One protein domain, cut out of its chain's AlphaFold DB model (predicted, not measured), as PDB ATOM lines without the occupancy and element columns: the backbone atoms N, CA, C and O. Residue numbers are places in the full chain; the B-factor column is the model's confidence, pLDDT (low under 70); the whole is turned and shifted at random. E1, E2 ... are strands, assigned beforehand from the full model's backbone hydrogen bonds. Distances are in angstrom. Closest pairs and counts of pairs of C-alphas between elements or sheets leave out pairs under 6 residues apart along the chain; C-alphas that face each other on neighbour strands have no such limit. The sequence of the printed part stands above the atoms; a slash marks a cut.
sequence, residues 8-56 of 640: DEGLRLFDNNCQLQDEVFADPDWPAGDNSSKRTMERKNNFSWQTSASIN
ATOM      1  N   ASP A   8      -2.674 -28.945 -90.815       77.12
ATOM      2  CA  ASP A   8      -4.096 -29.254 -90.602       77.12
ATOM      3  C   ASP A   8      -4.413 -30.760 -90.633       77.12
ATOM      4  O   ASP A   8      -5.437 -31.211 -91.158       77.12
ATOM      5  N   GLU A   9      -3.512 -31.566 -90.071       82.81
ATOM      6  CA  GLU A   9      -3.605 -33.026 -90.066       82.81
ATOM      7  C   GLU A   9      -3.375 -33.603 -88.666       82.81
ATOM      8  O   GLU A   9      -2.836 -32.952 -87.778       82.81
ATOM      9  N   GLY A  10      -3.787 -34.847 -88.429       84.12
ATOM     10  CA  GLY A  10      -3.487 -35.534 -87.181       84.12
ATOM     11  C   GLY A  10      -3.385 -37.041 -87.335       84.12
ATOM     12  O   GLY A  10      -3.956 -37.646 -88.242       84.12
ATOM     13  N   LEU A  11      -2.681 -37.661 -86.394       83.81
ATOM     14  CA  LEU A  11      -2.539 -39.106 -86.276       83.81
ATOM     15  C   LEU A  11      -3.082 -39.569 -84.927       83.81
ATOM     16  O   LEU A  11      -2.784 -38.974 -83.894       83.81
ATOM     17  N   ARG A  12      -3.851 -40.664 -84.939       78.94
ATOM     18  CA  ARG A  12      -4.375 -41.336 -83.742       78.94
ATOM     19  C   ARG A  12      -4.048 -42.824 -83.784       78.94
ATOM     20  O   ARG A  12      -4.259 -43.477 -84.806       78.94
ATOM     21  N   LEU A  13      -3.558 -43.356 -82.669       75.06
ATOM     22  CA  LEU A  13      -3.305 -44.780 -82.457       75.06
ATOM     23  C   LEU A  13      -4.417 -45.363 -81.584       75.06
ATOM     24  O   LEU A  13      -4.667 -44.858 -80.494       75.06
ATOM     25  N   PHE A  14      -5.056 -46.440 -82.036       78.81
ATOM     26  CA  PHE A  14      -6.083 -47.164 -81.282       78.81
ATOM     27  C   PHE A  14      -5.615 -48.590 -80.975       78.81
ATOM     28  O   PHE A  14      -4.853 -49.168 -81.751       78.81
ATOM     29  N   ASP A  15      -6.076 -49.162 -79.863       72.50
ATOM     30  CA  ASP A  15      -5.862 -50.579 -79.553       72.50
ATOM     31  C   ASP A  15      -6.914 -51.493 -80.215       72.50
ATOM     32  O   ASP A  15      -7.825 -51.048 -80.917       72.50
ATOM     33  N   ASN A  16      -6.802 -52.802 -79.969       69.00
ATOM     34  CA  ASN A  16      -7.714 -53.813 -80.516       69.00
ATOM     35  C   ASN A  16      -9.153 -53.711 -79.977       69.00
ATOM     36  O   ASN A  16     -10.047 -54.347 -80.531       69.00
ATOM     37  N   ASN A  17      -9.383 -52.910 -78.934       70.31
ATOM     38  CA  ASN A  17     -10.705 -52.590 -78.401       70.31
ATOM     39  C   ASN A  17     -11.207 -51.223 -78.905       70.31
ATOM     40  O   ASN A  17     -12.201 -50.708 -78.396       70.31
ATOM     41  N   CYS A  18     -10.527 -50.628 -79.895       63.22
ATOM     42  CA  CYS A  18     -10.781 -49.285 -80.417       63.22
ATOM     43  C   CYS A  18     -10.616 -48.156 -79.379       63.22
ATOM     44  O   CYS A  18     -11.150 -47.065 -79.584       63.22
ATOM     45  N   GLN A  19      -9.875 -48.372 -78.290       64.50
ATOM     46  CA  GLN A  19      -9.571 -47.325 -77.311       64.50
ATOM     47  C   GLN A  19      -8.373 -46.497 -77.786       64.50
ATOM     48  O   GLN A  19      -7.367 -47.056 -78.230       64.50
ATOM     49  N   LEU A  20      -8.479 -45.166 -77.699       66.00
ATOM     50  CA  LEU A  20      -7.405 -44.242 -78.071       66.00
ATOM     51  C   LEU A  20      -6.195 -44.449 -77.151       66.00
ATOM     52  O   LEU A  20      -6.315 -44.334 -75.936       66.00
ATOM     53  N   GLN A  21      -5.044 -44.741 -77.746       82.25
ATOM     54  CA  GLN A  21      -3.777 -44.946 -77.044       82.25
ATOM     55  C   GLN A  21      -2.884 -43.713 -77.117       82.25
ATOM     56  O   GLN A  21      -2.171 -43.416 -76.163       82.25
ATOM     57  N   ASP A  22      -2.892 -43.022 -78.258       84.00
ATOM     58  CA  ASP A  22      -2.009 -41.888 -78.496       84.00
ATOM     59  C   ASP A  22      -2.531 -40.988 -79.625       84.00
ATOM     60  O   ASP A  22      -3.196 -41.477 -80.545       84.00
ATOM     61  N   GLU A  23      -2.213 -39.694 -79.581       86.75
ATOM     62  CA  GLU A  23      -2.555 -38.740 -80.642       86.75
ATOM     63  C   GLU A  23      -1.535 -37.606 -80.816       86.75
ATOM     64  O   GLU A  23      -0.780 -37.259 -79.902       86.75
ATOM     65  N   VAL A  24      -1.500 -37.038 -82.025       88.62
ATOM     66  CA  VAL A  24      -0.718 -35.845 -82.364       88.62
ATOM     67  C   VAL A  24      -1.321 -35.093 -83.549       88.62
ATOM     68  O   VAL A  24      -1.887 -35.717 -84.445       88.62
ATOM     69  N   PHE A  25      -1.172 -33.767 -83.556       81.56
ATOM     70  CA  PHE A  25      -1.759 -32.856 -84.541       81.56
ATOM     71  C   PHE A  25      -0.707 -31.930 -85.159       81.56
ATOM     72  O   PHE A  25       0.258 -31.571 -84.485       81.56
ATOM     73  N   ALA A  26      -0.936 -31.529 -86.406       81.50
ATOM     74  CA  ALA A  26      -0.386 -30.344 -87.039       81.50
ATOM     75  C   ALA A  26      -1.442 -29.233 -86.986       81.50
ATOM     76  O   ALA A  26      -2.413 -29.288 -87.738       81.50
ATOM     77  N   ASP A  27      -1.278 -28.276 -86.069       71.75
ATOM     78  CA  ASP A  27      -2.228 -27.174 -85.844       71.75
ATOM     79  C   ASP A  27      -1.494 -25.826 -85.646       71.75
ATOM     80  O   ASP A  27      -1.038 -25.521 -84.538       71.75
ATOM     81  N   PRO A  28      -1.305 -25.034 -86.720       71.44
ATOM     82  CA  PRO A  28      -1.391 -25.470 -88.114       71.44
ATOM     83  C   PRO A  28      -0.233 -26.408 -88.485       71.44
ATOM     84  O   PRO A  28      -0.383 -27.192 -89.406       71.44
ATOM     85  N   ASP A  29       0.893 -26.383 -87.763       84.44
ATOM     86  CA  ASP A  29       2.109 -27.153 -88.063       84.44
ATOM     87  C   ASP A  29       2.346 -28.303 -87.072       84.44
ATOM     88  O   ASP A  29       1.926 -28.253 -85.911       84.44
ATOM     89  N   TRP A  30       3.073 -29.339 -87.506       90.88
ATOM     90  CA  TRP A  30       3.521 -30.419 -86.622       90.88
ATOM     91  C   TRP A  30       4.389 -29.873 -85.467       90.88
ATOM     92  O   TRP A  30       5.228 -28.997 -85.679       90.88
ATOM     93  N   PRO A  31       4.293 -30.434 -84.245       91.62
ATOM     94  CA  PRO A  31       4.997 -29.926 -83.061       91.62
ATOM     95  C   PRO A  31       6.524 -30.081 -83.135       91.62
ATOM     96  O   PRO A  31       7.246 -29.574 -82.277       91.62
ATOM     97  N   ALA A  32       7.014 -30.842 -84.112       94.06
ATOM     98  CA  ALA A  32       8.419 -31.026 -84.419       94.06
ATOM     99  C   ALA A  32       8.578 -31.570 -85.848       94.06
ATOM    100  O   ALA A  32       7.598 -31.826 -86.546       94.06
ATOM    101  N   GLY A  33       9.821 -31.831 -86.250       92.25
ATOM    102  CA  GLY A  33      10.149 -32.224 -87.614       92.25
ATOM    103  C   GLY A  33      10.482 -31.011 -88.476       92.25
ATOM    104  O   GLY A  33      10.214 -29.870 -88.118       92.25
ATOM    105  N   ASP A  34      11.128 -31.264 -89.604       91.00
ATOM    106  CA  ASP A  34      11.432 -30.241 -90.596       91.00
ATOM    107  C   ASP A  34      11.304 -30.843 -91.993       91.00
ATOM    108  O   ASP A  34      12.075 -31.719 -92.402       91.00
ATOM    109  N   ASN A  35      10.322 -30.349 -92.741       89.25
ATOM    110  CA  ASN A  35      10.056 -30.797 -94.100       89.25
ATOM    111  C   ASN A  35      11.167 -30.382 -95.084       89.25
ATOM    112  O   ASN A  35      11.352 -31.060 -96.101       89.25
ATOM    113  N   SER A  36      11.920 -29.316 -94.795       87.31
ATOM    114  CA  SER A  36      12.995 -28.825 -95.668       87.31
ATOM    115  C   SER A  36      14.190 -29.773 -95.647       87.31
ATOM    116  O   SER A  36      14.625 -30.250 -96.696       87.31
ATOM    117  N   SER A  37      14.680 -30.121 -94.454       87.62
ATOM    118  CA  SER A  37      15.763 -31.097 -94.269       87.62
ATOM    119  C   SER A  37      15.294 -32.554 -94.227       87.62
ATOM    120  O   SER A  37      16.122 -33.456 -94.095       87.62
ATOM    121  N   LYS A  38      13.982 -32.799 -94.360       89.94
ATOM    122  CA  LYS A  38      13.336 -34.123 -94.285       89.94
ATOM    123  C   LYS A  38      13.581 -34.841 -92.959       89.94
ATOM    124  O   LYS A  38      13.666 -36.064 -92.914       89.94
ATOM    125  N   ARG A  39      13.698 -34.100 -91.859       93.19
ATOM    126  CA  ARG A  39      13.802 -34.668 -90.509       93.19
ATOM    127  C   ARG A  39      12.408 -34.928 -89.968       93.19
ATOM    128  O   ARG A  39      11.559 -34.044 -89.992       93.19
ATOM    129  N   THR A  40      12.165 -36.136 -89.480       93.62
ATOM    130  CA  THR A  40      10.855 -36.491 -88.925       93.62
ATOM    131  C   THR A  40      10.707 -35.944 -87.509       93.62
ATOM    132  O   THR A  40      11.696 -35.705 -86.815       93.62
ATOM    133  N   MET A  41       9.472 -35.795 -87.048       92.81
ATOM    134  CA  MET A  41       9.171 -35.713 -85.619       92.81
ATOM    135  C   MET A  41       9.291 -37.091 -84.952       92.81
ATOM    136  O   MET A  41       8.969 -38.109 -85.565       92.81
ATOM    137  N   GLU A  42       9.743 -37.133 -83.702       93.69
ATOM    138  CA  GLU A  42       9.871 -38.353 -82.892       93.69
ATOM    139  C   GLU A  42       9.650 -38.055 -81.394       93.69
ATOM    140  O   GLU A  42       9.710 -36.896 -80.969       93.69
ATOM    141  N   ARG A  43       9.380 -39.084 -80.576       90.88
ATOM    142  CA  ARG A  43       9.119 -38.927 -79.130       90.88
ATOM    143  C   ARG A  43      10.392 -39.051 -78.286       90.88
ATOM    144  O   ARG A  43      11.208 -39.939 -78.514       90.88
ATOM    145  N   LYS A  44      10.507 -38.237 -77.238       88.75
ATOM    146  CA  LYS A  44      11.472 -38.410 -76.136       88.75
ATOM    147  C   LYS A  44      11.007 -39.489 -75.151       88.75
ATOM    148  O   LYS A  44       9.838 -39.865 -75.136       88.75
ATOM    149  N   ASN A  45      11.884 -39.880 -74.222       80.38
ATOM    150  CA  ASN A  45      11.550 -40.791 -73.111       80.38
ATOM    151  C   ASN A  45      10.440 -40.266 -72.183       80.38
ATOM    152  O   ASN A  45       9.794 -41.047 -71.495       80.38
ATOM    153  N   ASN A  46      10.211 -38.950 -72.155       83.50
ATOM    154  CA  ASN A  46       9.102 -38.324 -71.427       83.50
ATOM    155  C   ASN A  46       7.858 -38.090 -72.310       83.50
ATOM    156  O   ASN A  46       7.008 -37.281 -71.954       83.50
ATOM    157  N   PHE A  47       7.796 -38.733 -73.478       81.12
ATOM    158  CA  PHE A  47       6.753 -38.626 -74.502       81.12
ATOM    159  C   PHE A  47       6.588 -37.261 -75.190       81.12
ATOM    160  O   PHE A  47       5.786 -37.168 -76.115       81.12
ATOM    161  N   SER A  48       7.356 -36.224 -74.840       87.25
ATOM    162  CA  SER A  48       7.343 -34.961 -75.601       87.25
ATOM    163  C   SER A  48       7.955 -35.121 -77.002       87.25
ATOM    164  O   SER A  48       8.783 -36.006 -77.226       87.25
ATOM    165  N   TRP A  49       7.552 -34.266 -77.943       93.56
ATOM    166  CA  TRP A  49       8.029 -34.290 -79.330       93.56
ATOM    167  C   TRP A  49       9.399 -33.614 -79.500       93.56
ATOM    168  O   TRP A  49       9.753 -32.684 -78.771       93.56
ATOM    169  N   GLN A  50      10.183 -34.091 -80.467       94.88
ATOM    170  CA  GLN A  50      11.430 -33.476 -80.927       94.88
ATOM    171  C   GLN A  50      11.667 -33.740 -82.417       94.88
ATOM    172  O   GLN A  50      11.149 -34.707 -82.972       94.88
ATOM    173  N   THR A  51      12.475 -32.897 -83.061       95.62
ATOM    174  CA  THR A  51      12.946 -33.128 -84.434       95.62
ATOM    175  C   THR A  51      14.051 -34.173 -84.406       95.62
ATOM    176  O   THR A  51      14.969 -34.067 -83.596       95.62
ATOM    177  N   SER A  52      13.992 -35.176 -85.279       95.19
ATOM    178  CA  SER A  52      14.970 -36.265 -85.309       95.19
ATOM    179  C   SER A  52      16.369 -35.788 -85.700       95.19
ATOM    180  O   SER A  52      16.554 -35.077 -86.697       95.19
ATOM    181  N   ALA A  53      17.386 -36.249 -84.966       92.19
ATOM    182  CA  ALA A  53      18.795 -36.061 -85.314       92.19
ATOM    183  C   ALA A  53      19.175 -36.760 -86.632       92.19
ATOM    184  O   ALA A  53      20.179 -36.391 -87.251       92.19
ATOM    185  N   SER A  54      18.349 -37.690 -87.118       88.88
ATOM    186  CA  SER A  54      18.502 -38.371 -88.405       88.88
ATOM    187  C   SER A  54      17.607 -37.759 -89.486       88.88
ATOM    188  O   SER A  54      16.405 -37.572 -89.295       88.88
ATOM    189  N   ILE A  55      18.177 -37.479 -90.662       90.06
ATOM    190  CA  ILE A  55      17.382 -37.172 -91.862       90.06
ATOM    191  C   ILE A  55      16.564 -38.425 -92.214       90.06
ATOM    192  O   ILE A  55      17.108 -39.528 -92.235       90.06
ATOM    193  N   ASN A  56      15.269 -38.255 -92.481       88.12
ATOM    194  CA  ASN A  56      14.236 -39.289 -92.629       88.12
ATOM    195  C   ASN A  56      13.889 -40.086 -91.351       88.12
ATOM    196  O   ASN A  56      13.129 -41.051 -91.433       88.12
TER     197      ASN A  56
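This is residues 8 to 56 of the 640 residues of the protein "Lamin tail domain-containing protein" of Candidatus Vogelbacteria bacterium (UniProt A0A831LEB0). Two strand hairpins follow one another, a longer one of E1 and E2 and a shorter one of E3 and E4, joined by the link of residues 30 to 38 into a loose model with two separate small sheets. The printed part has 49 residues with four named strands, in the order E1, E2, E3, E4, and no named helix; its class is all strand. Each sheet has two antiparallel strands, in the orders E1 - E2 and E3 - E4. The whole is loose, with a radius of gyration of the C-alphas of 12.3 A and spans of 37 by 26 by 17 A.

E1, residues 8 to 14, begins at C-alpha 8, (-4.096, -29.254, -90.602), and is 20.3 A long. E2, residues 20 to 29, is 22.0 A long, and it bends by 58 degrees at residue 26. E3 is residues 39 to 43, 13.0 A. E4, residues 49 to 55, is 15.9 A long and ends at C-alpha 55, (17.382, -37.172, -91.862).

E1 and E2 form a hairpin, antiparallel at 172 degrees; C-alphas 10 and 25, which face each other, are 4.1 A apart. N 11 and O 24, at 2.9 A, are within hydrogen-bond range. E3 and E4 form a hairpin, antiparallel at 138 degrees; C-alphas 41 and 51 face each other at 4.7 A. N 52 and O 40 are within hydrogen-bond range at 2.8 A. E2 and E3 are apart, and E1 is apart from E3 and E4, as is E2 from E4.

The two C-alphas farthest apart, those of Asn 17 and Ser 36, are 37.7 A from each other. The printed part has no cut. The links from E1 to E2 and from E3 to E4 are tight, the link from E2 to E3 is short, and no link is long. The mean pLDDT of the printed part is 84.4; residue 16 and residues 18 to 20 are under 70.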